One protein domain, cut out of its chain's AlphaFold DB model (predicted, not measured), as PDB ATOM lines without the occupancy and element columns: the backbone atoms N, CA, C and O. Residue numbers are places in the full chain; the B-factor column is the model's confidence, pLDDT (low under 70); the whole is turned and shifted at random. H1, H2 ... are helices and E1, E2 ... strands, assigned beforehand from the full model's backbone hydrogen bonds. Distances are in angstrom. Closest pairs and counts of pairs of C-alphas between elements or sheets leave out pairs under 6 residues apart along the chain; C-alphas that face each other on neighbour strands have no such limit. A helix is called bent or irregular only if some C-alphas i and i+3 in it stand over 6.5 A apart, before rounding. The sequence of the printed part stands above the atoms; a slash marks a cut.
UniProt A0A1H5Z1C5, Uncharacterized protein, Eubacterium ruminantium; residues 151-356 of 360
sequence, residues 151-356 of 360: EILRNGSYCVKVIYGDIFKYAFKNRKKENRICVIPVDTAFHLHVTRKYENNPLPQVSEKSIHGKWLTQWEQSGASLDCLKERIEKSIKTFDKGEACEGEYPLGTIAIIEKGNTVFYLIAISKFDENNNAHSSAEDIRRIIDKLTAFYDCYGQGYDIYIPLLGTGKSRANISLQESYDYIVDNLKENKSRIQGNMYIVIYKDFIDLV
ATOM      1  N   GLU A 151      32.683 -50.079 -30.284       84.06
ATOM      2  CA  GLU A 151      31.362 -50.295 -30.859       84.06
ATOM      3  C   GLU A 151      30.371 -49.318 -30.229       84.06
ATOM      4  O   GLU A 151      30.082 -49.392 -29.041       84.06
ATOM      5  N   ILE A 152      29.850 -48.402 -31.042       87.31
ATOM      6  CA  ILE A 152      28.860 -47.405 -30.625       87.31
ATOM      7  C   ILE A 152      27.463 -48.023 -30.627       87.31
ATOM      8  O   ILE A 152      26.645 -47.771 -29.743       87.31
ATOM      9  N   LEU A 153      27.152 -48.792 -31.674       87.62
ATOM     10  CA  LEU A 153      25.876 -49.482 -31.809       87.62
ATOM     11  C   LEU A 153      25.998 -50.685 -32.748       87.62
ATOM     12  O   LEU A 153      26.784 -50.689 -33.698       87.62
ATOM     13  N   ARG A 154      25.127 -51.668 -32.524       88.00
ATOM     14  CA  ARG A 154      24.933 -52.832 -33.389       88.00
ATOM     15  C   ARG A 154      23.524 -52.851 -33.958       88.00
ATOM     16  O   ARG A 154      22.556 -52.650 -33.225       88.00
ATOM     17  N   ASN A 155      23.417 -53.121 -35.253       83.94
ATOM     18  CA  ASN A 155      22.155 -53.353 -35.942       83.94
ATOM     19  C   ASN A 155      22.246 -54.662 -36.740       83.94
ATOM     20  O   ASN A 155      22.781 -54.701 -37.848       83.94
ATOM     21  N   GLY A 156      21.767 -55.755 -36.144       85.12
ATOM     22  CA  GLY A 156      21.910 -57.093 -36.717       85.12
ATOM     23  C   GLY A 156      23.382 -57.485 -36.901       85.12
ATOM     24  O   GLY A 156      24.161 -57.476 -35.946       85.12
ATOM     25  N   SER A 157      23.755 -57.833 -38.135       84.19
ATOM     26  CA  SER A 157      25.120 -58.235 -38.504       84.19
ATOM     27  C   SER A 157      26.102 -57.069 -38.631       84.19
ATOM     28  O   SER A 157      27.305 -57.311 -38.686       84.19
ATOM     29  N   TYR A 158      25.613 -55.826 -38.660       89.88
ATOM     30  CA  TYR A 158      26.430 -54.639 -38.891       89.88
ATOM     31  C   TYR A 158      26.631 -53.833 -37.613       89.88
ATOM     32  O   TYR A 158      25.775 -53.805 -36.723       89.88
ATOM     33  N   CYS A 159      27.775 -53.164 -37.526       89.62
ATOM     34  CA  CYS A 159      28.129 -52.325 -36.388       89.62
ATOM     35  C   CYS A 159      28.594 -50.939 -36.834       89.62
ATOM     36  O   CYS A 159      29.132 -50.763 -37.929       89.62
ATOM     37  N   VAL A 160      28.390 -49.961 -35.954       93.00
ATOM     38  CA  VAL A 160      29.038 -48.653 -36.029       93.00
ATOM     39  C   VAL A 160      30.156 -48.647 -35.006       93.00
ATOM     40  O   VAL A 160      29.915 -48.904 -33.824       93.00
ATOM     41  N   LYS A 161      31.371 -48.355 -35.456       92.44
ATOM     42  CA  LYS A 161      32.572 -48.329 -34.626       92.44
ATOM     43  C   LYS A 161      33.305 -47.009 -34.767       92.44
ATOM     44  O   LYS A 161      33.290 -46.397 -35.834       92.44
ATOM     45  N   VAL A 162      34.005 -46.609 -33.716       90.81
ATOM     46  CA  VAL A 162      35.040 -45.578 -33.824       90.81
ATOM     47  C   VAL A 162      36.377 -46.241 -34.070       90.81
ATOM     48  O   VAL A 162      36.707 -47.216 -33.405       90.81
ATOM     49  N   ILE A 163      37.147 -45.701 -35.009       89.19
ATOM     50  CA  ILE A 163      38.540 -46.083 -35.213       89.19
ATOM     51  C   ILE A 163      39.424 -44.852 -35.229       89.19
ATOM     52  O   ILE A 163      39.058 -43.792 -35.743       89.19
ATOM     53  N   TYR A 164      40.634 -45.014 -34.714       85.44
ATOM     54  CA  TYR A 164      41.589 -43.930 -34.616       85.44
ATOM     55  C   TYR A 164      42.721 -44.120 -35.620       85.44
ATOM     56  O   TYR A 164      43.404 -45.142 -35.639       85.44
ATOM     57  N   GLY A 165      42.940 -43.134 -36.485       85.81
ATOM     58  CA  GLY A 165      43.995 -43.214 -37.485       85.81
ATOM     59  C   GLY A 165      43.798 -42.301 -38.686       85.81
ATOM     60  O   GLY A 165      42.940 -41.429 -38.723       85.81
ATOM     61  N   ASP A 166      44.648 -42.492 -39.689       87.94
ATOM     62  CA  ASP A 166      44.551 -41.768 -40.952       87.94
ATOM     63  C   ASP A 166      43.571 -42.480 -41.891       87.94
ATOM     64  O   ASP A 166      43.804 -43.631 -42.269       87.94
ATOM     65  N   ILE A 167      42.506 -41.784 -42.300       92.12
ATOM     66  CA  ILE A 167      41.495 -42.305 -43.227       92.12
ATOM     67  C   ILE A 167      42.108 -42.821 -44.540       92.12
ATOM     68  O   ILE A 167      41.629 -43.796 -45.123       92.12
ATOM     69  N   PHE A 168      43.238 -42.252 -44.980       92.19
ATOM     70  CA  PHE A 168      43.911 -42.683 -46.205       92.19
ATOM     71  C   PHE A 168      44.583 -44.057 -46.095       92.19
ATOM     72  O   PHE A 168      44.843 -44.681 -47.130       92.19
ATOM     73  N   LYS A 169      44.810 -44.581 -44.878       88.25
ATOM     74  CA  LYS A 169      45.220 -45.984 -44.688       88.25
ATOM     75  C   LYS A 169      44.163 -46.938 -45.243       88.25
ATOM     76  O   LYS A 169      44.517 -47.917 -45.897       88.25
ATOM     77  N   TYR A 170      42.887 -46.615 -45.042       87.31
ATOM     78  CA  TYR A 170      41.767 -47.409 -45.540       87.31
ATOM     79  C   TYR A 170      41.517 -47.158 -47.025       87.31
ATOM     80  O   TYR A 170      41.174 -48.092 -47.738       87.31
ATOM     81  N   ALA A 171      41.759 -45.935 -47.503       87.56
ATOM     82  CA  ALA A 171      41.468 -45.554 -48.881       87.56
ATOM     83  C   ALA A 171      42.491 -46.041 -49.927       87.56
ATOM     84  O   ALA A 171      42.093 -46.549 -50.973       87.56
ATOM     85  N   PHE A 172      43.794 -45.871 -49.664       85.69
ATOM     86  CA  PHE A 172      44.861 -46.098 -50.657       85.69
ATOM     87  C   PHE A 172      45.859 -47.198 -50.269       85.69
ATOM     88  O   PHE A 172      46.501 -47.769 -51.146       85.69
ATOM     89  N   LYS A 173      46.020 -47.500 -48.973       71.00
ATOM     90  CA  LYS A 173      47.058 -48.423 -48.463       71.00
ATOM     91  C   LYS A 173      46.498 -49.759 -47.970       71.00
ATOM     92  O   LYS A 173      47.170 -50.481 -47.235       71.00
ATOM     93  N   ASN A 174      45.275 -50.094 -48.366       64.69
ATOM     94  CA  ASN A 174      44.592 -51.279 -47.880       64.69
ATOM     95  C   ASN A 174      44.867 -52.493 -48.779       64.69
ATOM     96  O   ASN A 174      44.663 -52.437 -49.989       64.69
ATOM     97  N   ARG A 175      45.323 -53.598 -48.177       67.38
ATOM     98  CA  ARG A 175      45.607 -54.868 -48.872       67.38
ATOM     99  C   ARG A 175      44.392 -55.800 -48.952       67.38
ATOM    100  O   ARG A 175      44.481 -56.849 -49.585       67.38
ATOM    101  N   LYS A 176      43.274 -55.457 -48.300       72.12
ATOM    102  CA  LYS A 176      42.057 -56.277 -48.319       72.12
ATOM    103  C   LYS A 176      41.440 -56.312 -49.726       72.12
ATOM    104  O   LYS A 176      41.452 -55.326 -50.463       72.12
ATOM    105  N   LYS A 177      40.867 -57.463 -50.088       76.62
ATOM    106  CA  LYS A 177      40.203 -57.659 -51.389       76.62
ATOM    107  C   LYS A 177      38.773 -57.116 -51.438       76.62
ATOM    108  O   LYS A 177      38.270 -56.871 -52.522       76.62
ATOM    109  N   GLU A 178      38.139 -56.927 -50.287       85.69
ATOM    110  CA  GLU A 178      36.753 -56.456 -50.192       85.69
ATOM    111  C   GLU A 178      36.620 -55.000 -50.631       85.69
ATOM    112  O   GLU A 178      37.504 -54.188 -50.340       85.69
ATOM    113  N   ASN A 179      35.509 -54.677 -51.292       91.31
ATOM    114  CA  ASN A 179      35.155 -53.302 -51.612       91.31
ATOM    115  C   ASN A 179      34.796 -52.528 -50.344       91.31
ATOM    116  O   ASN A 179      34.254 -53.078 -49.385       91.31
ATOM    117  N   ARG A 180      35.109 -51.236 -50.352       94.31
ATOM    118  CA  ARG A 180      34.840 -50.322 -49.244       94.31
ATOM    119  C   ARG A 180      34.513 -48.935 -49.766       94.31
ATOM    120  O   ARG A 180      34.940 -48.572 -50.864       94.31
ATOM    121  N   ILE A 181      33.845 -48.142 -48.946       97.44
ATOM    122  CA  ILE A 181      33.536 -46.748 -49.232       97.44
ATOM    123  C   ILE A 181      34.374 -45.848 -48.327       97.44
ATOM    124  O   ILE A 181      34.448 -46.050 -47.120       97.44
ATOM    125  N   CYS A 182      35.010 -44.835 -48.903       97.44
ATOM    126  CA  CYS A 182      35.735 -43.806 -48.170       97.44
ATOM    127  C   CYS A 182      35.107 -42.441 -48.450       97.44
ATOM    128  O   CYS A 182      35.040 -42.009 -49.604       97.44
ATOM    129  N   VAL A 183      34.651 -41.761 -47.402       98.06
ATOM    130  CA  VAL A 183      34.031 -40.440 -47.522       98.06
ATOM    131  C   VAL A 183      35.111 -39.364 -47.514       98.06
ATOM    132  O   VAL A 183      35.923 -39.290 -46.592       98.06
ATOM    133  N   ILE A 184      35.105 -38.505 -48.532       97.12
ATOM    134  CA  ILE A 184      36.040 -37.387 -48.669       97.12
ATOM    135  C   ILE A 184      35.235 -36.084 -48.693       97.12
ATOM    136  O   ILE A 184      34.503 -35.843 -49.653       97.12
ATOM    137  N   PRO A 185      35.349 -35.228 -47.663       94.75
ATOM    138  CA  PRO A 185      34.727 -33.914 -47.683       94.75
ATOM    139  C   PRO A 185      35.428 -33.002 -48.692       94.75
ATOM    140  O   PRO A 185      36.651 -32.832 -48.634       94.75
ATOM    141  N   VAL A 186      34.643 -32.397 -49.579       93.31
ATOM    142  CA  VAL A 186      35.087 -31.478 -50.634       93.31
ATOM    143  C   VAL A 186      34.257 -30.192 -50.618       93.31
ATOM    144  O   VAL A 186      33.275 -30.075 -49.880       93.31
ATOM    145  N   ASP A 187      34.671 -29.202 -51.398       91.44
ATOM    146  CA  ASP A 187      33.896 -27.981 -51.608       91.44
ATOM    147  C   ASP A 187      32.809 -28.170 -52.681       91.44
ATOM    148  O   ASP A 187      32.813 -29.144 -53.435       91.44
ATOM    149  N   THR A 188      31.875 -27.225 -52.749       91.25
ATOM    150  CA  THR A 188      30.723 -27.251 -53.660       91.25
ATOM    151  C   THR A 188      31.090 -27.231 -55.139       91.25
ATOM    152  O   THR A 188      30.274 -27.662 -55.942       91.25
ATOM    153  N   ALA A 189      32.289 -26.794 -55.521       90.25
ATOM    154  CA  ALA A 189      32.756 -26.808 -56.908       90.25
ATOM    155  C   ALA A 189      33.693 -27.991 -57.220       90.25
ATOM    156  O   ALA A 189      34.159 -28.117 -58.351       90.25
ATOM    157  N   PHE A 190      33.954 -28.878 -56.248       91.50
ATOM    158  CA  PHE A 190      34.834 -30.042 -56.405       91.50
ATOM    159  C   PHE A 190      36.214 -29.663 -56.979       91.50
ATOM    160  O   PHE A 190      36.727 -30.318 -57.890       91.50
ATOM    161  N   HIS A 191      36.818 -28.584 -56.467       90.44
ATOM    162  CA  HIS A 191      38.091 -28.073 -56.979       90.44
ATOM    163  C   HIS A 191      39.199 -29.139 -56.946       90.44
ATOM    164  O   HIS A 191      39.451 -29.750 -55.917       90.44
ATOM    165  N   LEU A 192      39.928 -29.315 -58.051       90.06
ATOM    166  CA  LEU A 192      40.996 -30.327 -58.155       90.06
ATOM    167  C   LEU A 192      42.411 -29.763 -57.981       90.06
ATOM    168  O   LEU A 192      43.380 -30.522 -57.958       90.06
ATOM    169  N   HIS A 193      42.548 -28.443 -57.864       87.00
ATOM    170  CA  HIS A 193      43.845 -27.786 -57.752       87.00
ATOM    171  C   HIS A 193      44.245 -27.591 -56.288       87.00
ATOM    172  O   HIS A 193      43.618 -26.835 -55.536       87.00
ATOM    173  N   VAL A 194      45.317 -28.272 -55.884       86.31
ATOM    174  CA  VAL A 194      45.896 -28.133 -54.546       86.31
ATOM    175  C   VAL A 194      46.857 -26.956 -54.536       86.31
ATOM    176  O   VAL A 194      47.921 -27.028 -55.139       86.31
ATOM    177  N   THR A 195      46.543 -25.910 -53.776       81.75
ATOM    178  CA  THR A 195      47.460 -24.785 -53.605       81.75
ATOM    179  C   THR A 195      48.631 -25.169 -52.710       81.75
ATOM    180  O   THR A 195      48.463 -25.445 -51.513       81.75
ATOM    181  N   ARG A 196      49.827 -25.161 -53.304       78.81
ATOM    182  CA  ARG A 196      51.106 -25.471 -52.648       78.81
ATOM    183  C   ARG A 196      51.834 -24.192 -52.235       78.81
ATOM    184  O   ARG A 196      51.661 -23.139 -52.837       78.81
ATOM    185  N   LYS A 197      52.711 -24.291 -51.229       65.81
ATOM    186  CA  LYS A 197      53.432 -23.156 -50.602       65.81
ATOM    187  C   LYS A 197      54.178 -22.219 -51.576       65.81
ATOM    188  O   LYS A 197      54.439 -21.078 -51.213       65.81
ATOM    189  N   TYR A 198      54.550 -22.695 -52.764       64.38
ATOM    190  CA  TYR A 198      55.328 -21.942 -53.761       64.38
ATOM    191  C   TYR A 198      54.498 -21.415 -54.932       64.38
ATOM    192  O   TYR A 198      55.041 -20.784 -55.836       64.38
ATOM    193  N   GLU A 199      53.197 -21.682 -54.946       70.31
ATOM    194  CA  GLU A 199      52.319 -21.057 -55.917       70.31
ATOM    195  C   GLU A 199      52.099 -19.610 -55.493       70.31
ATOM    196  O   GLU A 199      51.561 -19.341 -54.420       70.31
ATOM    197  N   ASN A 200      52.498 -18.667 -56.345       63.59
ATOM    198  CA  ASN A 200      52.191 -17.245 -56.182       63.59
ATOM    199  C   ASN A 200      50.708 -16.971 -56.500       63.59
ATOM    200  O   ASN A 200      50.384 -16.062 -57.261       63.59
ATOM    201  N   ASN A 201      49.809 -17.802 -55.973       64.94
ATOM    202  CA  ASN A 201      48.377 -17.634 -56.122       64.94
ATOM    203  C   ASN A 201      47.860 -16.796 -54.938       64.94
ATOM    204  O   ASN A 201      48.026 -17.219 -53.792       64.94
ATOM    205  N   PRO A 202      47.260 -15.616 -55.180       58.03
ATOM    206  CA  PRO A 202      46.773 -14.750 -54.108       58.03
ATOM    207  C   PRO A 202      45.637 -15.379 -53.286       58.03
ATOM    208  O   PRO A 202      45.458 -14.988 -52.135       58.03
ATOM    209  N   LEU A 203      44.903 -16.358 -53.836       59.41
ATOM    210  CA  LEU A 203      43.816 -17.049 -53.143       59.41
ATOM    211  C   LEU A 203      43.982 -18.578 -53.263       59.41
ATOM    212  O   LEU A 203      43.840 -19.128 -54.358       59.41
ATOM    213  N   PRO A 204      44.274 -19.306 -52.167       62.75
ATOM    214  CA  PRO A 204      44.408 -20.759 -52.218       62.75
ATOM    215  C   PRO A 204      43.058 -21.414 -52.525       62.75
ATOM    216  O   PRO A 204      42.083 -21.076 -51.873       62.75
ATOM    217  N   GLN A 205      42.982 -22.343 -53.481       73.50
ATOM    218  CA  GLN A 205      41.742 -23.067 -53.803       73.50
ATOM    219  C   GLN A 205      41.535 -24.225 -52.821       73.50
ATOM    220  O   GLN A 205      40.745 -24.128 -51.887       73.50
ATOM    221  N   VAL A 206      42.321 -25.300 -52.945       85.19
ATOM    222  CA  VAL A 206      42.305 -26.407 -51.980       85.19
ATOM    223  C   VAL A 206      43.617 -26.448 -51.215       85.19
ATOM    224  O   VAL A 206      44.693 -26.571 -51.787       85.19
ATOM    225  N   SER A 207      43.560 -26.378 -49.886       83.94
ATOM    226  CA  SER A 207      44.779 -26.472 -49.079       83.94
ATOM    227  C   SER A 207      45.352 -27.891 -49.056       83.94
ATOM    228  O   SER A 207      44.655 -28.820 -48.664       83.94
ATOM    229  N   GLU A 208      46.664 -28.032 -49.273       86.31
ATOM    230  CA  GLU A 208      47.408 -29.304 -49.133       86.31
ATOM    231  C   GLU A 208      47.222 -30.014 -47.773       86.31
ATOM    232  O   GLU A 208      47.430 -31.218 -47.650       86.31
ATOM    233  N   LYS A 209      46.825 -29.274 -46.727       86.06
ATOM    234  CA  LYS A 209      46.634 -29.804 -45.368       86.06
ATOM    235  C   LYS A 209      45.209 -30.290 -45.088       86.06
ATOM    236  O   LYS A 209      45.012 -30.949 -44.068       86.06
ATOM    237  N   SER A 210      44.224 -29.942 -45.924       88.06
ATOM    238  CA  SER A 210      42.842 -30.416 -45.759       88.06
ATOM    239  C   SER A 210      42.713 -31.883 -46.184       88.06
ATOM    240  O   SER A 210      43.577 -32.406 -46.886       88.06
ATOM    241  N   ILE A 211      41.632 -32.559 -45.779       91.88
ATOM    242  CA  ILE A 211      41.352 -33.924 -46.258       91.88
ATOM    243  C   ILE A 211      41.207 -33.919 -47.789       91.88
ATOM    244  O   ILE A 211      41.806 -34.763 -48.446       91.88
ATOM    245  N   HIS A 212      40.529 -32.918 -48.361       92.94
ATOM    246  CA  HIS A 212      40.415 -32.745 -49.811       92.94
ATOM    247  C   HIS A 212      41.792 -32.662 -50.504       92.94
ATOM    248  O   HIS A 212      42.088 -33.452 -51.399       92.94
ATOM    249  N   GLY A 213      42.684 -31.775 -50.044       92.00
ATOM    250  CA  GLY A 213      44.004 -31.604 -50.660       92.00
ATOM    251  C   GLY A 213      44.916 -32.819 -50.485       92.00
ATOM    252  O   GLY A 213      45.638 -33.201 -51.409       92.00
ATOM    253  N   LYS A 214      44.846 -33.485 -49.325       92.88
ATOM    254  CA  LYS A 214      45.556 -34.751 -49.092       92.88
ATOM    255  C   LYS A 214      45.045 -35.858 -50.014       92.88
ATOM    256  O   LYS A 214      45.863 -36.607 -50.542       92.88
ATOM    257  N   TRP A 215      43.733 -35.946 -50.239       95.25
ATOM    258  CA  TRP A 215      43.146 -36.919 -51.161       95.25
ATOM    259  C   TRP A 215      43.632 -36.700 -52.598       95.25
ATOM    260  O   TRP A 215      44.107 -37.652 -53.212       95.25
ATOM    261  N   LEU A 216      43.611 -35.457 -53.093       93.75
ATOM    262  CA  LEU A 216      44.137 -35.103 -54.418       93.75
ATOM    263  C   LEU A 216      45.621 -35.464 -54.554       93.75
ATOM    264  O   LEU A 216      46.025 -36.099 -55.522       93.75
ATOM    265  N   THR A 217      46.419 -35.156 -53.529       91.50
ATOM    266  CA  THR A 217      47.848 -35.500 -53.507       91.50
ATOM    267  C   THR A 217      48.067 -37.019 -53.578       91.50
ATOM    268  O   THR A 217      48.922 -37.489 -54.325       91.50
ATOM    269  N   GLN A 218      47.285 -37.812 -52.833       91.81
ATOM    270  CA  GLN A 218      47.346 -39.280 -52.897       91.81
ATOM    271  C   GLN A 218      46.849 -39.819 -54.250       91.81
ATOM    272  O   GLN A 218      47.389 -40.799 -54.769       91.81
ATOM    273  N   TRP A 219      45.845 -39.171 -54.848       90.94
ATOM    274  CA  TRP A 219      45.345 -39.513 -56.176       90.94
ATOM    275  C   TRP A 219      46.422 -39.328 -57.249       90.94
ATOM    276  O   TRP A 219      46.677 -40.265 -58.007       90.94
ATOM    277  N   GLU A 220      47.118 -38.192 -57.268       88.00
ATOM    278  CA  GLU A 220      48.245 -37.957 -58.178       88.00
ATOM    279  C   GLU A 220      49.374 -38.978 -57.961       88.00
ATOM    280  O   GLU A 220      49.850 -39.599 -58.911       88.00
ATOM    281  N   GLN A 221      49.765 -39.218 -56.702       88.19
ATOM    282  CA  GLN A 221      50.849 -40.150 -56.345       88.19
ATOM    283  C   GLN A 221      50.579 -41.594 -56.773       88.19
ATOM    284  O   GLN A 221      51.509 -42.367 -56.987       88.19
ATOM    285  N   SER A 222      49.310 -41.965 -56.923       83.88
ATOM    286  CA  SER A 222      48.924 -43.282 -57.428       83.88
ATOM    287  C   SER A 222      49.039 -43.434 -58.955       83.88
ATOM    288  O   SER A 222      48.680 -44.485 -59.483       83.88
ATOM    289  N   GLY A 223      49.495 -42.396 -59.668       81.56
ATOM    290  CA  GLY A 223      49.672 -42.394 -61.123       81.56
ATOM    291  C   GLY A 223      48.395 -42.120 -61.925       81.56
ATOM    292  O   GLY A 223      48.385 -42.316 -63.137       81.56
ATOM    293  N   ALA A 224      47.308 -41.685 -61.277       78.19
ATOM    294  CA  ALA A 224      46.058 -41.352 -61.956       78.19
ATOM    295  C   ALA A 224      46.020 -39.871 -62.371       78.19
ATOM    296  O   ALA A 224      46.348 -38.994 -61.575       78.19
ATOM    297  N   SER A 225      45.577 -39.593 -63.603       79.31
ATOM    298  CA  SER A 225      45.427 -38.222 -64.117       79.31
ATOM    299  C   SER A 225      44.273 -37.473 -63.435       79.31
ATOM    300  O   SER A 225      43.207 -38.052 -63.191       79.31
ATOM    301  N   LEU A 226      44.483 -36.179 -63.157       78.25
ATOM    302  CA  LEU A 226      43.445 -35.258 -62.681       78.25
ATOM    303  C   LEU A 226      42.494 -34.807 -63.802       78.25
ATOM    304  O   LEU A 226      41.312 -34.601 -63.535       78.25
ATOM    305  N   ASP A 227      42.950 -34.738 -65.055       74.19
ATOM    306  CA  ASP A 227      42.093 -34.330 -66.180       74.19
ATOM    307  C   ASP A 227      40.949 -35.330 -66.383       74.19
ATOM    308  O   ASP A 227      39.779 -34.966 -66.475       74.19
ATOM    309  N   CYS A 228      41.276 -36.624 -66.327       79.75
ATOM    310  CA  CYS A 228      40.276 -37.691 -66.362       79.75
ATOM    311  C   CYS A 228      39.374 -37.692 -65.118       79.75
ATOM    312  O   CYS A 228      38.258 -38.205 -65.169       79.75
ATOM    313  N   LEU A 229      39.848 -37.170 -63.983       87.44
ATOM    314  CA  LEU A 229      39.073 -37.144 -62.745       87.44
ATOM    315  C   LEU A 229      37.931 -36.127 -62.823       87.44
ATOM    316  O   LEU A 229      36.830 -36.452 -62.381       87.44
ATOM    317  N   LYS A 230      38.156 -34.955 -63.429       86.75
ATOM    318  CA  LYS A 230      37.119 -33.923 -63.576       86.75
ATOM    319  C   LYS A 230      35.886 -34.457 -64.304       86.75
ATOM    320  O   LYS A 230      34.786 -34.421 -63.757       86.75
ATOM    321  N   GLU A 231      36.080 -35.051 -65.481       86.19
ATOM    322  CA  GLU A 231      34.972 -35.629 -66.251       86.19
ATOM    323  C   GLU A 231      34.257 -36.757 -65.498       86.19
ATOM    324  O   GLU A 231      33.044 -36.932 -65.618       86.19
ATOM    325  N   ARG A 232      35.007 -37.559 -64.732       89.62
ATOM    326  CA  ARG A 232      34.434 -38.642 -63.927       89.62
ATOM    327  C   ARG A 232      33.584 -38.103 -62.787       89.62
ATOM    328  O   ARG A 232      32.542 -38.688 -62.509       89.62
ATOM    329  N   ILE A 233      34.002 -37.014 -62.146       90.75
ATOM    330  CA  ILE A 233      33.208 -36.338 -61.117       90.75
ATOM    331  C   ILE A 233      31.912 -35.837 -61.745       90.75
ATOM    332  O   ILE A 233      30.851 -36.289 -61.334       90.75
ATOM    333  N   GLU A 234      31.983 -35.035 -62.807       87.75
ATOM    334  CA  GLU A 234      30.797 -34.472 -63.472       87.75
ATOM    335  C   GLU A 234      29.788 -35.555 -63.900       87.75
ATOM    336  O   GLU A 234      28.590 -35.417 -63.665       87.75
ATOM    337  N   LYS A 235      30.262 -36.687 -64.443       88.38
ATOM    338  CA  LYS A 235      29.405 -37.821 -64.845       88.38
ATOM    339  C   LYS A 235      28.858 -38.644 -63.672       88.38
ATOM    340  O   LYS A 235      27.878 -39.368 -63.850       88.38
ATOM    341  N   SER A 236      29.498 -38.597 -62.504       90.44
ATOM    342  CA  SER A 236      29.154 -39.425 -61.336       90.44
ATOM    343  C   SER A 236      28.382 -38.683 -60.251       90.44
ATOM    344  O   SER A 236      28.001 -39.307 -59.257       90.44
ATOM    345  N   ILE A 237      28.138 -37.382 -60.425       89.69
ATOM    346  CA  ILE A 237      27.389 -36.580 -59.464       89.69
ATOM    347  C   ILE A 237      25.970 -37.118 -59.296       89.69
ATOM    348  O   ILE A 237      25.239 -37.393 -60.252       89.69
ATOM    349  N   LYS A 238      25.590 -37.258 -58.031       82.31
ATOM    350  CA  LYS A 238      24.255 -37.599 -57.570       82.31
ATOM    351  C   LYS A 238      23.797 -36.519 -56.597       82.31
ATOM    352  O   LYS A 238      24.454 -36.246 -55.590       82.31
ATOM    353  N   THR A 239      22.654 -35.915 -56.893       72.75
ATOM    354  CA  THR A 239      22.005 -34.929 -56.031       72.75
ATOM    355  C   THR A 239      20.687 -35.500 -55.512       72.75
ATOM    356  O   THR A 239      19.922 -36.108 -56.259       72.75
ATOM    357  N   PHE A 240      20.419 -35.327 -54.217       66.00
ATOM    358  CA  PHE A 240      19.082 -35.579 -53.662       66.00
ATOM    359  C   PHE A 240      18.125 -34.418 -53.915       66.00
ATOM    360  O   PHE A 240      16.920 -34.617 -54.055       66.00
ATOM    361  N   ASP A 241      18.673 -33.207 -53.997       62.97
ATOM    362  CA  ASP A 241      17.913 -32.013 -54.320       62.97
ATOM    363  C   ASP A 241      17.875 -31.831 -55.841       62.97
ATOM    364  O   ASP A 241      18.858 -32.097 -56.537       62.97
ATOM    365  N   LYS A 242      16.763 -31.304 -56.367       54.66
ATOM    366  CA  LYS A 242      16.596 -30.942 -57.790       54.66
ATOM    367  C   LYS A 242      17.476 -29.752 -58.238       54.66
ATOM    368  O   LYS A 242      17.164 -29.108 -59.233       54.66
ATOM    369  N   GLY A 243      18.519 -29.413 -57.482       56.38
ATOM    370  CA  GLY A 243      19.440 -28.328 -57.802       56.38
ATOM    371  C   GLY A 243      20.529 -28.815 -58.748       56.38
ATOM    372  O   GLY A 243      21.349 -29.644 -58.362       56.38
ATOM    373  N   GLU A 244      20.523 -28.301 -59.974       62.44
ATOM    374  CA  GLU A 244      21.656 -28.418 -60.893       62.44
ATOM    375  C   GLU A 244      22.815 -27.521 -60.433       62.44
ATOM    376  O   GLU A 244      22.648 -26.666 -59.556       62.44
ATOM    377  N   ALA A 245      23.996 -27.721 -61.021       73.62
ATOM    378  CA  ALA A 245      25.115 -26.819 -60.796       73.62
ATOM    379  C   ALA A 245      24.728 -25.392 -61.208       73.62
ATOM    380  O   ALA A 245      24.303 -25.166 -62.341       73.62
ATOM    381  N   CYS A 246      24.922 -24.426 -60.315       68.31
ATOM    382  CA  CYS A 246      24.803 -23.010 -60.642       68.31
ATOM    383  C   CYS A 246      26.209 -22.414 -60.655       68.31
ATOM    384  O   CYS A 246      26.924 -22.521 -59.664       68.31
ATOM    385  N   GLU A 247      26.628 -21.846 -61.789       76.44
ATOM    386  CA  GLU A 247      27.963 -21.236 -61.956       76.44
ATOM    387  C   GLU A 247      29.141 -22.176 -61.610       76.44
ATOM    388  O   GLU A 247      30.222 -21.735 -61.234       76.44
ATOM    389  N   GLY A 248      28.949 -23.491 -61.768       80.88
ATOM    390  CA  GLY A 248      29.964 -24.499 -61.441       80.88
ATOM    391  C   GLY A 248      29.971 -24.955 -59.978       80.88
ATOM    392  O   GLY A 248      30.810 -25.775 -59.614       80.88
ATOM    393  N   GLU A 249      29.027 -24.491 -59.155       86.19
ATOM    394  CA  GLU A 249      28.836 -24.945 -57.776       86.19
ATOM    395  C   GLU A 249      27.600 -25.836 -57.625       86.19
ATOM    396  O   GLU A 249      26.516 -25.534 -58.127       86.19
ATOM    397  N   TYR A 250      27.748 -26.913 -56.859       89.69
ATOM    398  CA  TYR A 250      26.687 -27.848 -56.510       89.69
ATOM    399  C   TYR A 250      26.145 -27.589 -55.096       89.69
ATOM    400  O   TYR A 250      26.891 -27.150 -54.219       89.69
ATOM    401  N   PRO A 251      24.870 -27.910 -54.814       90.25
ATOM    402  CA  PRO A 251      24.311 -27.784 -53.470       90.25
ATOM    403  C   PRO A 251      25.082 -28.585 -52.407       90.25
ATOM    404  O   PRO A 251      25.613 -29.667 -52.680       90.25
ATOM    405  N   LEU A 252      25.069 -28.105 -51.159       91.25
ATOM    406  CA  LEU A 252      25.631 -28.835 -50.019       91.25
ATOM    407  C   LEU A 252      24.982 -30.221 -49.854       91.25
ATOM    408  O   LEU A 252      23.756 -30.383 -49.911       91.25
ATOM    409  N   GLY A 253      25.825 -31.226 -49.623       92.19
ATOM    410  CA  GLY A 253      25.447 -32.635 -49.551       92.19
ATOM    411  C   GLY A 253      25.344 -33.335 -50.909       92.19
ATOM    412  O   GLY A 253      24.905 -34.481 -50.951       92.19
ATOM    413  N   THR A 254      25.732 -32.682 -52.011       94.56
ATOM    414  CA  THR A 254      25.940 -33.359 -53.303       94.56
ATOM    415  C   THR A 254      27.079 -34.369 -53.184       94.56
ATOM    416  O   THR A 254      28.110 -34.051 -52.587       94.56
ATOM    417  N   ILE A 255      26.902 -35.568 -53.749       95.94
ATOM    418  CA  ILE A 255      27.895 -36.648 -53.691       95.94
ATOM    419  C   ILE A 255      28.307 -37.056 -55.106       95.94
ATOM    420  O   ILE A 255      27.454 -37.358 -55.937       95.94
ATOM    421  N   ALA A 256      29.611 -37.116 -55.368       95.25
ATOM    422  CA  ALA A 256      30.173 -37.762 -56.555       95.25
ATOM    423  C   ALA A 256      30.803 -39.112 -56.180       95.25
ATOM    424  O   ALA A 256      31.485 -39.216 -55.154       95.25
ATOM    425  N   ILE A 257      30.582 -40.140 -57.008       95.25
ATOM    426  CA  ILE A 257      31.102 -41.497 -56.784       95.25
ATOM    427  C   ILE A 257      32.312 -41.749 -57.685       95.25
ATOM    428  O   ILE A 257      32.183 -41.841 -58.905       95.25
ATOM    429  N   ILE A 258      33.486 -41.943 -57.085       94.69
ATOM    430  CA  ILE A 258      34.722 -42.232 -57.823       94.69
ATOM    431  C   ILE A 258      35.306 -43.570 -57.385       94.69
ATOM    432  O   ILE A 258      35.698 -43.740 -56.240       94.69
ATOM    433  N   GLU A 259      35.435 -44.514 -58.309       91.81
ATOM    434  CA  GLU A 259      36.023 -45.827 -58.020       91.81
ATOM    435  C   GLU A 259      37.522 -45.886 -58.337       91.81
ATOM    436  O   GLU A 259      38.001 -45.333 -59.337       91.81
ATOM    437  N   LYS A 260      38.285 -46.587 -57.499       89.25
ATOM    438  CA  LYS A 260      39.702 -46.868 -57.730       89.25
ATOM    439  C   LYS A 260      40.105 -48.174 -57.046       89.25
ATOM    440  O   LYS A 260      40.254 -48.224 -55.826       89.25
ATOM    441  N   GLY A 261      40.330 -49.223 -57.836       88.88
ATOM    442  CA  GLY A 261      40.568 -50.560 -57.285       88.88
ATOM    443  C   GLY A 261      39.382 -50.991 -56.417       88.88
ATOM    444  O   GLY A 261      38.243 -50.857 -56.845       88.88
ATOM    445  N   ASN A 262      39.650 -51.422 -55.184       90.56
ATOM    446  CA  ASN A 262      38.620 -51.867 -54.233       90.56
ATOM    447  C   ASN A 262      38.111 -50.736 -53.316       90.56
ATOM    448  O   ASN A 262      37.584 -51.000 -52.233       90.56
ATOM    449  N   THR A 263      38.343 -49.475 -53.685       94.12
ATOM    450  CA  THR A 263      37.888 -48.308 -52.921       94.12
ATOM    451  C   THR A 263      36.939 -47.477 -53.771       94.12
ATOM    452  O   THR A 263      37.301 -47.002 -54.850       94.12
ATOM    453  N   VAL A 264      35.738 -47.265 -53.246       95.50
ATOM    454  CA  VAL A 264      34.750 -46.318 -53.751       95.50
ATOM    455  C   VAL A 264      34.867 -45.040 -52.925       95.50
ATOM    456  O   VAL A 264      34.798 -45.070 -51.701       95.50
ATOM    457  N   PHE A 265      35.074 -43.902 -53.569       96.88
ATOM    458  CA  PHE A 265      35.128 -42.604 -52.910       96.88
ATOM    459  C   PHE A 265      33.776 -41.914 -53.020       96.88
ATOM    460  O   PHE A 265      33.281 -41.711 -54.127       96.88
ATOM    461  N   TYR A 266      33.216 -41.520 -51.878       97.69
ATOM    462  CA  TYR A 266      32.087 -40.595 -51.814       97.69
ATOM    463  C   TYR A 266      32.640 -39.199 -51.566       97.69
ATOM    464  O   TYR A 266      32.983 -38.846 -50.435       97.69
ATOM    465  N   LEU A 267      32.770 -38.422 -52.640       97.12
ATOM    466  CA  LEU A 267      33.178 -37.025 -52.555       97.12
ATOM    467  C   LEU A 267      31.942 -36.208 -52.193       97.12
ATOM    468  O   LEU A 267      31.056 -36.060 -53.029       97.12
ATOM    469  N   ILE A 268      31.855 -35.734 -50.952       96.19
ATOM    470  CA  ILE A 268      30.671 -35.041 -50.437       96.19
ATOM    471  C   ILE A 268      30.935 -33.543 -50.285       96.19
ATOM    472  O   ILE A 268      31.867 -33.139 -49.590       96.19
ATOM    473  N   ALA A 269      30.109 -32.720 -50.929       93.62
ATOM    474  CA  ALA A 269      30.204 -31.266 -50.861       93.62
ATOM    475  C   ALA A 269      29.761 -30.762 -49.478       93.62
ATOM    476  O   ALA A 269      28.574 -30.828 -49.147       93.62
ATOM    477  N   ILE A 270      30.699 -30.253 -48.671       91.81
ATOM    478  CA  ILE A 270      30.425 -29.814 -47.291       91.81
ATOM    479  C   ILE A 270      30.647 -28.329 -47.025       91.81
ATOM    480  O   ILE A 270      30.324 -27.861 -45.939       91.81
ATOM    481  N   SER A 271      31.216 -27.594 -47.974       87.75
ATOM    482  CA  SER A 271      31.503 -26.174 -47.794       87.75
ATOM    483  C   SER A 271      31.449 -25.413 -49.105       87.75
ATOM    484  O   SER A 271      31.871 -25.937 -50.134       87.75
ATOM    485  N   LYS A 272      31.017 -24.157 -49.037       84.25
ATOM    486  CA  LYS A 272      31.118 -23.193 -50.134       84.25
ATOM    487  C   LYS A 272      32.310 -22.270 -49.901       84.25
ATOM    488  O   LYS A 272      32.532 -21.862 -48.763       84.25
ATOM    489  N   PHE A 273      33.074 -21.949 -50.941       78.88
ATOM    490  CA  PHE A 273      34.116 -20.928 -50.839       78.88
ATOM    491  C   PHE A 273      33.517 -19.527 -51.018       78.88
ATOM    492  O   PHE A 273      32.642 -19.326 -51.855       78.88
ATOM    493  N   ASP A 274      33.948 -18.569 -50.196       74.69
ATOM    494  CA  ASP A 274      33.652 -17.149 -50.416       74.69
ATOM    495  C   ASP A 274      34.625 -16.518 -51.426       74.69
ATOM    496  O   ASP A 274      35.570 -17.146 -51.900       74.69
ATOM    497  N   GLU A 275      34.420 -15.234 -51.713       68.56
ATOM    498  CA  GLU A 275      35.285 -14.402 -52.563       68.56
ATOM    499  C   GLU A 275      36.756 -14.322 -52.101       68.56
ATOM    500  O   GLU A 275      37.630 -13.925 -52.869       68.56
ATOM    501  N   ASN A 276      37.047 -14.741 -50.866       66.44
ATOM    502  CA  ASN A 276      38.386 -14.816 -50.287       66.44
ATOM    503  C   ASN A 276      38.906 -16.272 -50.202       66.44
ATOM    504  O   ASN A 276      39.876 -16.535 -49.485       66.44
ATOM    505  N   ASN A 277      38.261 -17.222 -50.892       63.59
ATOM    506  CA  ASN A 277      38.497 -18.670 -50.822       63.59
ATOM    507  C   ASN A 277      38.472 -19.259 -49.398       63.59
ATOM    508  O   ASN A 277      39.132 -20.258 -49.087       63.59
ATOM    509  N   ASN A 278      37.693 -18.664 -48.498       64.00
ATOM    510  CA  ASN A 278      37.404 -19.275 -47.213       64.00
ATOM    511  C   ASN A 278      36.213 -20.215 -47.357       64.00
ATOM    512  O   ASN A 278      35.170 -19.826 -47.871       64.00
ATOM    513  N   ALA A 279      36.352 -21.442 -46.861       67.62
ATOM    514  CA  ALA A 279      35.225 -22.359 -46.771       67.62
ATOM    515  C   ALA A 279      34.253 -21.922 -45.673       67.62
ATOM    516  O   ALA A 279      34.674 -21.644 -44.548       67.62
ATOM    517  N   HIS A 280      32.965 -21.942 -46.010       73.25
ATOM    518  CA  HIS A 280      31.843 -21.668 -45.126       73.25
ATOM    519  C   HIS A 280      30.832 -22.809 -45.163       73.25
ATOM    520  O   HIS A 280      30.497 -23.356 -46.216       73.25
ATOM    521  N   SER A 281      30.351 -23.152 -43.978       78.19
ATOM    522  CA  SER A 281      29.225 -24.049 -43.715       78.19
ATOM    523  C   SER A 281      28.664 -23.689 -42.339       78.19
ATOM    524  O   SER A 281      29.337 -23.006 -41.570       78.19
ATOM    525  N   SER A 282      27.442 -24.096 -42.017       84.00
ATOM    526  CA  SER A 282      26.883 -23.949 -40.666       84.00
ATOM    527  C   SER A 282      26.778 -25.301 -39.956       84.00
ATOM    528  O   SER A 282      26.819 -26.356 -40.589       84.00
ATOM    529  N   ALA A 283      26.589 -25.298 -38.635       86.94
ATOM    530  CA  ALA A 283      26.305 -26.528 -37.891       86.94
ATOM    531  C   ALA A 283      25.041 -27.249 -38.409       86.94
ATOM    532  O   ALA A 283      25.003 -28.477 -38.461       86.94
ATOM    533  N   GLU A 284      24.015 -26.497 -38.822       89.19
ATOM    534  CA  GLU A 284      22.792 -27.042 -39.429       89.19
ATOM    535  C   GLU A 284      23.068 -27.691 -40.786       89.19
ATOM    536  O   GLU A 284      22.569 -28.786 -41.059       89.19
ATOM    537  N   ASP A 285      23.921 -27.071 -41.607       91.50
ATOM    538  CA  ASP A 285      24.355 -27.669 -42.867       91.50
ATOM    539  C   ASP A 285      25.053 -29.003 -42.634       91.50
ATOM    540  O   ASP A 285      24.727 -29.973 -43.312       91.50
ATOM    541  N   ILE A 286      25.965 -29.078 -41.658       93.38
ATOM    542  CA  ILE A 286      26.688 -30.317 -41.355       93.38
ATOM    543  C   ILE A 286      25.730 -31.426 -40.909       93.38
ATOM    544  O   ILE A 286      25.834 -32.539 -41.425       93.38
ATOM    545  N   ARG A 287      24.749 -31.139 -40.041       93.62
ATOM    546  CA  ARG A 287      23.721 -32.130 -39.662       93.62
ATOM    547  C   ARG A 287      22.938 -32.634 -40.876       93.62
ATOM    548  O   ARG A 287      22.777 -33.839 -41.052       93.62
ATOM    549  N   ARG A 288      22.505 -31.722 -41.754       93.75
ATOM    550  CA  ARG A 288      21.785 -32.066 -42.990       93.75
ATOM    551  C   ARG A 288      22.646 -32.880 -43.958       93.75
ATOM    552  O   ARG A 288      22.145 -33.795 -44.603       93.75
ATOM    553  N   ILE A 289      23.929 -32.554 -44.080       95.00
ATOM    554  CA  ILE A 289      24.895 -33.283 -44.911       95.00
ATOM    555  C   ILE A 289      25.085 -34.710 -44.388       95.00
ATOM    556  O   ILE A 289      25.111 -35.639 -45.193       95.00
ATOM    557  N   ILE A 290      25.199 -34.892 -43.070       96.19
ATOM    558  CA  ILE A 290      25.317 -36.216 -42.444       96.19
ATOM    559  C   ILE A 290      24.067 -37.054 -42.740       96.19
ATOM    560  O   ILE A 290      24.202 -38.186 -43.199       96.19
ATOM    561  N   ASP A 291      22.867 -36.492 -42.576       95.69
ATOM    562  CA  ASP A 291      21.620 -37.197 -42.906       95.69
ATOM    563  C   ASP A 291      21.540 -37.588 -44.392       95.69
ATOM    564  O   ASP A 291      21.197 -38.721 -44.737       95.69
ATOM    565  N   LYS A 292      21.947 -36.683 -45.292       95.06
ATOM    566  CA  LYS A 292      22.051 -36.986 -46.727       95.06
ATOM    567  C   LYS A 292      23.061 -38.096 -47.006       95.06
ATOM    568  O   LYS A 292      22.782 -38.958 -47.832       95.06
ATOM    569  N   LEU A 293      24.216 -38.099 -46.342       96.44
ATOM    570  CA  LEU A 293      25.226 -39.146 -46.494       96.44
ATOM    571  C   LEU A 293      24.680 -40.514 -46.070       96.44
ATOM    572  O   LEU A 293      24.883 -41.492 -46.790       96.44
ATOM    573  N   THR A 294      23.974 -40.592 -44.941       95.06
ATOM    574  CA  THR A 294      23.410 -41.862 -44.458       95.06
ATOM    575  C   THR A 294      22.277 -42.354 -45.354       95.06
ATOM    576  O   THR A 294      22.240 -43.537 -45.687       95.06
ATOM    577  N   ALA A 295      21.417 -41.455 -45.846       94.81
ATOM    578  CA  ALA A 295      20.418 -41.781 -46.866       94.81
ATOM    579  C   ALA A 295      21.055 -42.225 -48.197       94.81
ATOM    580  O   ALA A 295      20.562 -43.140 -48.858       94.81
ATOM    581  N   PHE A 296      22.171 -41.609 -48.598       95.12
ATOM    582  CA  PHE A 296      22.918 -42.012 -49.791       95.12
ATOM    583  C   PHE A 296      23.484 -43.412 -49.661       95.12
ATOM    584  O   PHE A 296      23.379 -44.218 -50.584       95.12
ATOM    585  N   TYR A 297      24.087 -43.698 -48.514       95.50
ATOM    586  CA  TYR A 297      24.656 -44.999 -48.239       95.50
ATOM    587  C   TYR A 297      23.592 -46.104 -48.227       95.50
ATOM    588  O   TYR A 297      23.832 -47.160 -48.803       95.50
ATOM    589  N   ASP A 298      22.407 -45.853 -47.669       94.12
ATOM    590  CA  ASP A 298      21.297 -46.819 -47.689       94.12
ATOM    591  C   ASP A 298      20.887 -47.203 -49.124       94.12
ATOM    592  O   ASP A 298      20.696 -48.375 -49.440       94.12
ATOM    593  N   CYS A 299      20.840 -46.221 -50.032       91.75
ATOM    594  CA  CYS A 299      20.452 -46.438 -51.428       91.75
ATOM    595  C   CYS A 299      21.573 -47.014 -52.312       91.75
ATOM    596  O   CYS A 299      21.303 -47.808 -53.214       91.75
ATOM    597  N   TYR A 300      22.820 -46.575 -52.109       92.00
ATOM    598  CA  TYR A 300      23.925 -46.801 -53.055       92.00
ATOM    599  C   TYR A 300      25.125 -47.539 -52.454       92.00
ATOM    600  O   TYR A 300      26.047 -47.891 -53.184       92.00
ATOM    601  N   GLY A 301      25.140 -47.785 -51.144       89.81
ATOM    602  CA  GLY A 301      26.293 -48.327 -50.420       89.81
ATOM    603  C   GLY A 301      26.595 -49.802 -50.682       89.81
ATOM    604  O   GLY A 301      27.699 -50.245 -50.380       89.81
ATOM    605  N   GLN A 302      25.638 -50.564 -51.230       90.06
ATOM    606  CA  GLN A 302      25.776 -51.998 -51.556       90.06
ATOM    607  C   GLN A 302      26.248 -52.881 -50.382       90.06
ATOM    608  O   GLN A 302      26.814 -53.953 -50.585       90.06
ATOM    609  N   GLY A 303      26.032 -52.417 -49.149       90.44
ATOM    610  CA  GLY A 303      26.507 -53.055 -47.922       90.44
ATOM    611  C   GLY A 303      28.023 -53.058 -47.727       90.44
ATOM    612  O   GLY A 303      28.529 -53.765 -46.859       90.44
ATOM    613  N   TYR A 304      28.767 -52.273 -48.511       95.12
ATOM    614  CA  TYR A 304      30.207 -52.124 -48.331       95.12
ATOM    615  C   TYR A 304      30.525 -51.376 -47.044       95.12
ATOM    616  O   TYR A 304      29.851 -50.407 -46.696       95.12
ATOM    617  N   ASP A 305      31.599 -51.781 -46.375       94.94
ATOM    618  CA  ASP A 305      32.107 -51.074 -45.204       94.94
ATOM    619  C   ASP A 305      32.422 -49.610 -45.561       94.94
ATOM    620  O   ASP A 305      33.118 -49.347 -46.548       94.94
ATOM    621  N   ILE A 306      31.927 -48.656 -44.769       97.38
ATOM    622  CA  ILE A 306      32.096 -47.215 -45.006       97.38
ATOM    623  C   ILE A 306      32.958 -46.562 -43.925       97.38
ATOM    624  O   ILE A 306      32.743 -46.752 -42.733       97.38
ATOM    625  N   TYR A 307      33.919 -45.750 -44.356       97.25
ATOM    626  CA  TYR A 307      34.822 -44.984 -43.502       97.25
ATOM    627  C   TYR A 307      34.482 -43.495 -43.601       97.25
ATOM    628  O   TYR A 307      34.604 -42.895 -44.674       97.25
ATOM    629  N   ILE A 308      34.057 -42.905 -42.484       97.44
ATOM    630  CA  ILE A 308      33.530 -41.539 -42.401       97.44
ATOM    631  C   ILE A 308      34.476 -40.702 -41.529       97.44
ATOM    632  O   ILE A 308      34.624 -41.012 -40.348       97.44
ATOM    633  N   PRO A 309      35.138 -39.656 -42.055       95.94
ATOM    634  CA  PRO A 309      35.906 -38.744 -41.220       95.94
ATOM    635  C   PRO A 309      34.965 -37.794 -40.472       95.94
ATOM    636  O   PRO A 309      33.819 -37.595 -40.871       95.94
ATOM    637  N   LEU A 310      35.474 -37.120 -39.441       94.06
ATOM    638  CA  LEU A 310      34.762 -35.984 -38.850       94.06
ATOM    639  C   LEU A 310      34.536 -34.892 -39.912       94.06
ATOM    640  O   LEU A 310      35.480 -34.437 -40.566       94.06
ATOM    641  N   LEU A 311      33.283 -34.473 -40.085       91.56
ATOM    642  CA  LEU A 311      32.854 -33.496 -41.089       91.56
ATOM    643  C   LEU A 311      32.719 -32.099 -40.485       91.56
ATOM    644  O   LEU A 311      32.356 -31.954 -39.323       91.56
ATOM    645  N   GLY A 312      32.991 -31.059 -41.273       82.44
ATOM    646  CA  GLY A 312      32.781 -29.670 -40.848       82.44
ATOM    647  C   GLY A 312      33.802 -29.124 -39.841       82.44
ATOM    648  O   GLY A 312      33.685 -27.970 -39.430       82.44
ATOM    649  N   THR A 313      34.829 -29.900 -39.485       76.81
ATOM    650  CA  THR A 313      35.846 -29.513 -38.497       76.81
ATOM    651  C   THR A 313      37.036 -28.790 -39.146       76.81
ATOM    652  O   THR A 313      37.446 -29.064 -40.278       76.81
ATOM    653  N   GLY A 314      37.629 -27.830 -38.431       71.00
ATOM    654  CA  GLY A 314      38.839 -27.138 -38.881       71.00
ATOM    655  C   GLY A 314      38.604 -26.133 -40.018       71.00
ATOM    656  O   GLY A 314      38.041 -25.061 -39.804       71.00
ATOM    657  N   LYS A 315      39.110 -26.422 -41.226       61.62
ATOM    658  CA  LYS A 315      39.212 -25.424 -42.315       61.62
ATOM    659  C   LYS A 315      37.892 -25.068 -43.000       61.62
ATOM    660  O   LYS A 315      37.858 -24.045 -43.669       61.62
ATOM    661  N   SER A 316      36.837 -25.859 -42.813       57.44
ATOM    662  CA  SER A 316      35.482 -25.552 -43.298       57.44
ATOM    663  C   SER A 316      34.776 -24.448 -42.503       57.44
ATOM    664  O   SER A 316      33.667 -24.067 -42.868       57.44
ATOM    665  N   ARG A 317      35.398 -23.989 -41.398       63.44
ATOM    666  CA  ARG A 317      34.928 -22.926 -40.493       63.44
ATOM    667  C   ARG A 317      33.442 -23.029 -40.136       63.44
ATOM    668  O   ARG A 317      32.806 -22.016 -39.881       63.44
ATOM    669  N   ALA A 318      32.921 -24.253 -40.012       63.00
ATOM    670  CA  ALA A 318      31.526 -24.493 -39.636       63.00
ATOM    671  C   ALA A 318      31.193 -24.083 -38.190       63.00
ATOM    672  O   ALA A 318      30.060 -24.233 -37.743       63.00
ATOM    673  N   ASN A 319      32.204 -23.603 -37.460       72.81
ATOM    674  CA  ASN A 319      32.181 -23.289 -36.040       72.81
ATOM    675  C   ASN A 319      31.684 -24.453 -35.168       72.81
ATOM    676  O   ASN A 319      31.044 -24.226 -34.147       72.81
ATOM    677  N   ILE A 320      31.988 -25.689 -35.580       85.06
ATOM    678  CA  ILE A 320      31.753 -26.893 -34.783       85.06
ATOM    679  C   ILE A 320      33.083 -27.487 -34.327       85.06
ATOM    680  O   ILE A 320      34.076 -27.524 -35.066       85.06
ATOM    681  N   SER A 321      33.093 -27.949 -33.089       89.12
ATOM    682  CA  SER A 321      34.182 -28.699 -32.486       89.12
ATOM    683  C   SER A 321      34.287 -30.113 -33.071       89.12
ATOM    684  O   SER A 321      33.372 -30.631 -33.717       89.12
ATOM    685  N   LEU A 322      35.432 -30.760 -32.835       91.50
ATOM    686  CA  LEU A 322      35.631 -32.171 -33.185       91.50
ATOM    687  C   LEU A 322      34.613 -33.074 -32.469       91.50
ATOM    688  O   LEU A 322      34.115 -34.013 -33.083       91.50
ATOM    689  N   GLN A 323      34.275 -32.746 -31.216       92.19
ATOM    690  CA  GLN A 323      33.250 -33.445 -30.442       92.19
ATOM    691  C   GLN A 323      31.863 -33.296 -31.075       92.19
ATOM    692  O   GLN A 323      31.218 -34.299 -31.331       92.19
ATOM    693  N   GLU A 324      31.429 -32.077 -31.412       92.75
ATOM    694  CA  GLU A 324      30.104 -31.867 -32.023       92.75
ATOM    695  C   GLU A 324      29.965 -32.587 -33.369       92.75
ATOM    696  O   GLU A 324      28.919 -33.151 -33.669       92.75
ATOM    697  N   SER A 325      31.026 -32.600 -34.181       94.56
ATOM    698  CA  SER A 325      31.043 -33.363 -35.434       94.56
ATOM    699  C   SER A 325      30.858 -34.863 -35.196       94.56
ATOM    700  O   SER A 325      30.085 -35.508 -35.903       94.56
ATOM    701  N   TYR A 326      31.547 -35.408 -34.189       95.12
ATOM    702  CA  TYR A 326      31.402 -36.800 -33.774       95.12
ATOM    703  C   TYR A 326      29.973 -37.091 -33.293       95.12
ATOM    704  O   TYR A 326      29.343 -38.015 -33.809       95.12
ATOM    705  N   ASP A 327      29.447 -36.264 -32.386       94.56
ATOM    706  CA  ASP A 327      28.110 -36.419 -31.812       94.56
ATOM    707  C   ASP A 327      27.037 -36.378 -32.911       94.56
ATOM    708  O   ASP A 327      26.194 -37.266 -32.976       94.56
ATOM    709  N   TYR A 328      27.122 -35.443 -33.867       95.81
ATOM    710  CA  TYR A 328      26.160 -35.372 -34.977       95.81
ATOM    711  C   TYR A 328      26.158 -36.626 -35.858       95.81
ATOM    712  O   TYR A 328      25.094 -37.039 -36.323       95.81
ATOM    713  N   ILE A 329      27.326 -37.228 -36.113       96.50
ATOM    714  CA  ILE A 329      27.411 -38.479 -36.879       96.50
ATOM    715  C   ILE A 329      26.780 -39.617 -36.073       96.50
ATOM    716  O   ILE A 329      25.959 -40.367 -36.604       96.50
ATOM    717  N   VAL A 330      27.143 -39.741 -34.794       94.94
ATOM    718  CA  VAL A 330      26.639 -40.795 -33.908       94.94
ATOM    719  C   VAL A 330      25.127 -40.703 -33.733       94.94
ATOM    720  O   VAL A 330      24.441 -41.713 -33.899       94.94
ATOM    721  N   ASP A 331      24.606 -39.517 -33.438       95.25
ATOM    722  CA  ASP A 331      23.183 -39.287 -33.209       95.25
ATOM    723  C   ASP A 331      22.373 -39.592 -34.470       95.25
ATOM    724  O   ASP A 331      21.416 -40.364 -34.406       95.25
ATOM    725  N   ASN A 332      22.819 -39.125 -35.644       96.25
ATOM    726  CA  ASN A 332      22.132 -39.433 -36.900       96.25
ATOM    727  C   ASN A 332      22.080 -40.946 -37.178       96.25
ATOM    728  O   ASN A 332      21.042 -41.454 -37.606       96.25
ATOM    729  N   LEU A 333      23.162 -41.683 -36.906       94.44
ATOM    730  CA  LEU A 333      23.204 -43.140 -37.078       94.44
ATOM    731  C   LEU A 333      22.352 -43.886 -36.040       94.44
ATOM    732  O   LEU A 333      21.720 -44.892 -36.370       94.44
ATOM    733  N   LYS A 334      22.300 -43.395 -34.795       93.19
ATOM    734  CA  LYS A 334      21.428 -43.934 -33.737       93.19
ATOM    735  C   LYS A 334      19.946 -43.715 -34.058       93.19
ATOM    736  O   LYS A 334      19.145 -44.606 -33.772       93.19
ATOM    737  N   GLU A 335      19.589 -42.579 -34.653       94.94
ATOM    738  CA  GLU A 335      18.222 -42.256 -35.084       94.94
ATOM    739  C   GLU A 335      17.813 -43.035 -36.343       94.94
ATOM    740  O   GLU A 335      16.671 -43.479 -36.456       94.94
ATOM    741  N   ASN A 336      18.754 -43.276 -37.260       92.94
ATOM    742  CA  ASN A 336      18.497 -43.898 -38.560       92.94
ATOM    743  C   ASN A 336      19.073 -45.318 -38.676       92.94
ATOM    744  O   ASN A 336      19.604 -45.694 -39.721       92.94
ATOM    745  N   LYS A 337      18.949 -46.145 -37.628       91.00
ATOM    746  CA  LYS A 337      19.518 -47.512 -37.606       91.00
ATOM    747  C   LYS A 337      19.123 -48.363 -38.811       91.00
ATOM    748  O   LYS A 337      19.933 -49.151 -39.286       91.00
ATOM    749  N   SER A 338      17.906 -48.193 -39.328       89.69
ATOM    750  CA  SER A 338      17.416 -48.919 -40.506       89.69
ATOM    751  C   SER A 338      18.219 -48.651 -41.783       89.69
ATOM    752  O   SER A 338      18.153 -49.475 -42.686       89.69
ATOM    753  N   ARG A 339      18.987 -47.552 -41.848       90.62
ATOM    754  CA  ARG A 339      19.862 -47.187 -42.978       90.62
ATOM    755  C   ARG A 339      21.249 -47.846 -42.920       90.62
ATOM    756  O   ARG A 339      22.093 -47.622 -43.786       90.62
ATOM    757  N   ILE A 340      21.527 -48.631 -41.877       89.94
ATOM    758  CA  ILE A 340      22.824 -49.283 -41.673       89.94
ATOM    759  C   ILE A 340      22.832 -50.627 -42.405       89.94
ATOM    760  O   ILE A 340      22.378 -51.635 -41.866       89.94
ATOM    761  N   GLN A 341      23.358 -50.621 -43.631       87.69
ATOM    762  CA  GLN A 341      23.426 -51.788 -44.525       87.69
ATOM    763  C   GLN A 341      24.807 -52.477 -44.578       87.69
ATOM    764  O   GLN A 341      24.961 -53.457 -45.299       87.69
ATOM    765  N   GLY A 342      25.804 -51.982 -43.836       90.62
ATOM    766  CA  GLY A 342      27.181 -52.494 -43.758       90.62
ATOM    767  C   GLY A 342      27.908 -51.901 -42.545       90.62
ATOM    768  O   GLY A 342      27.332 -51.056 -41.847       90.62
ATOM    769  N   ASN A 343      29.143 -52.330 -42.245       93.94
ATOM    770  CA  ASN A 343      29.846 -51.761 -41.089       93.94
ATOM    771  C   ASN A 343      30.241 -50.309 -41.367       93.94
ATOM    772  O   ASN A 343      30.744 -49.973 -42.440       93.94
ATOM    773  N   MET A 344      30.037 -49.448 -40.376       96.06
ATOM    774  CA  MET A 344      30.366 -48.031 -40.471       96.06
ATOM    775  C   MET A 344      31.465 -47.697 -39.477       96.06
ATOM    776  O   MET A 344      31.352 -47.991 -38.289       96.06
ATOM    777  N   TYR A 345      32.516 -47.046 -39.953       95.19
ATOM    778  CA  TYR A 345      33.658 -46.666 -39.142       95.19
ATOM    779  C   TYR A 345      33.796 -45.150 -39.128       95.19
ATOM    780  O   TYR A 345      34.113 -44.534 -40.148       95.19
ATOM    781  N   ILE A 346      33.585 -44.548 -37.961       95.88
ATOM    782  CA  ILE A 346      33.884 -43.138 -37.727       95.88
ATOM    783  C   ILE A 346      35.390 -43.030 -37.492       95.88
ATOM    784  O   ILE A 346      35.917 -43.556 -36.513       95.88
ATOM    785  N   VAL A 347      36.096 -42.382 -38.415       94.19
ATOM    786  CA  VAL A 347      37.555 -42.276 -38.405       94.19
ATOM    787  C   VAL A 347      37.978 -40.968 -37.750       94.19
ATOM    788  O   VAL A 347      37.847 -39.888 -38.334       94.19
ATOM    789  N   ILE A 348      38.544 -41.066 -36.549       91.31
ATOM    790  CA  ILE A 348      39.119 -39.932 -35.826       91.31
ATOM    791  C   ILE A 348      40.620 -39.899 -36.096       91.31
ATOM    792  O   ILE A 348      41.343 -40.862 -35.835       91.31
ATOM    793  N   TYR A 349      41.115 -38.779 -36.626       88.31
ATOM    794  CA  TYR A 349      42.546 -38.640 -36.868       88.31
ATOM    795  C   TYR A 349      43.326 -38.719 -35.554       88.31
ATOM    796  O   TYR A 349      42.910 -38.157 -34.545       88.31
ATOM    797  N   LYS A 350      44.468 -39.411 -35.567       78.56
ATOM    798  CA  LYS A 350      45.247 -39.738 -34.362       78.56
ATOM    799  C   LYS A 350      45.571 -38.543 -33.457       78.56
ATOM    800  O   LYS A 350      45.567 -38.687 -32.241       78.56
ATOM    801  N   ASP A 351      45.797 -37.371 -34.046       81.38
ATOM    802  CA  ASP A 351      46.138 -36.151 -33.307       81.38
ATOM    803  C   ASP A 351      44.913 -35.545 -32.582       81.38
ATOM    804  O   ASP A 351      45.048 -34.573 -31.845       81.38
ATOM    805  N   PHE A 352      43.713 -36.105 -32.786       83.94
ATOM    806  CA  PHE A 352      42.444 -35.643 -32.214       83.94
ATOM    807  C   PHE A 352      41.879 -36.573 -31.133       83.94
ATOM    808  O   PHE A 352      40.805 -36.284 -30.613       83.94
ATOM    809  N   ILE A 353      42.583 -37.653 -30.766       78.19
ATOM    810  CA  ILE A 353      42.132 -38.619 -29.744       78.19
ATOM    811  C   ILE A 353      41.733 -37.928 -28.440       78.19
ATOM    812  O   ILE A 353      40.654 -38.172 -27.919       78.19
ATOM    813  N   ASP A 354      42.579 -37.037 -27.926       77.75
ATOM    814  CA  ASP A 354      42.333 -36.385 -26.634       77.75
ATOM    815  C   ASP A 354      41.263 -35.272 -26.721       77.75
ATOM    816  O   ASP A 354      40.903 -34.671 -25.708       77.75
ATOM    817  N   LEU A 355      40.760 -34.981 -27.927       83.06
ATOM    818  CA  LEU A 355      39.782 -33.924 -28.201       83.06
ATOM    819  C   LEU A 355      38.366 -34.461 -28.431       83.06
ATOM    820  O   LEU A 355      37.432 -33.661 -28.504       83.06
ATOM    821  N   VAL A 356      38.205 -35.781 -28.561       84.44
ATOM    822  CA  VAL A 356      36.911 -36.432 -28.782       84.44
ATOM    823  C   VAL A 356      36.709 -37.520 -27.737       84.44
ATOM    824  O   VAL A 356      37.441 -38.504 -27.679       84.44
TER     825      VAL A 356
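What this domain is: This is residues 151 to 356 of the 360 residues of an uncharacterized protein of Eubacterium ruminantium (UniProt A0A1H5Z1C5). A strongly twisted sheet of seven strands runs through the middle, with H4 and H5 packed on one face, H1 and H2 on the other, and H3 over the edge strand E4. H6 only grazes the sheet. The 206 printed residues hold, along the chain, E1, E2, H1, E3, H2, H3, E4, E5, H4, E6, H5, E7 and H6, of mixed class, helices and strands. The mixed sheet runs E1, E2, E7, E6, E3, E5, E4. The whole is compact, with a radius of gyration of the C-alphas of 16.2 A and spans of 52 by 39 by 36 A.

Where its parts are: Find C-alpha 151 at (31.362, -50.295, -30.859), where E1, residues 151 to 155, begins. Next come E2, residues 158 to 164, H1, residues 167 to 171, and E3, residues 180 to 187, 22.5 A long. Read on to H2, residues 211 to 221, H3, residues 227 to 236, and E4, residues 255 to 260. E5, residues 263 to 273, spans 27.7 A and bends by 53 degrees at residue 270. H4, residues 283 to 300, starts at C-alpha 283 (26.305, -26.528, -37.891) and runs 25.4 A. E6, residues 305 to 309, H5, residues 322 to 335, 20.2 A long, and E7, residues 344 to 348, follow. H6, residues 350 to 355, is irregular, with C-alphas 351 and 354 7.7 A apart, and ends at C-alpha 355 (39.782, -33.924, -28.201).

How they stand to each other: Start at the edge strand E1, in an antiparallel hairpin with E2: N 152 and O 160 are 2.8 A apart. E2 and E7 are parallel, with N 346 and O 161 at 2.8 A; so are E7 and E6, N 345 and O 306 at 2.8 A, E6 and E3, N 181 and O 305 at 2.8 A, and E3 and E5, N 182 and O 264 at 2.8 A. E5 and E4, the other edge, form an antiparallel hairpin, with N 265 and O 258 at 2.7 A. E6, H5, E7 are a strand-helix-strand unit, parallel neighbour strands with a helix between; E2, H1, E3 and E5, H4, E6 are split ones, with other strands between; each crossover is right-handed. H4 touches H5 with residues 286 to 294 alone, at a steep tilt of 46 degrees, closest at the C-alphas of Arg 287 and Tyr 328, 6.2 A. H3 is on the sheet over E4; their closest C-alphas, Ser 236 and Ala 256, are 5.2 A apart. In H1, H2, H4 and H5 every O i to N i+4 pair is within hydrogen-bond range; H3 has 5 of 6, and H6 0 of 2 but 2 of 3 O i to N i+3 pairs.

The domain as a whole: The C-alphas farthest apart, Gly 156 and Asn 200, are 53.7 A apart. The printed part has no cut. The long links are E3 to H2, H3 to E4 and E6 to H5. Mean pLDDT of the printed part is 86.0; 24 residues are under 70, among them 200 to 204, 240 to 244 and 275 to 279.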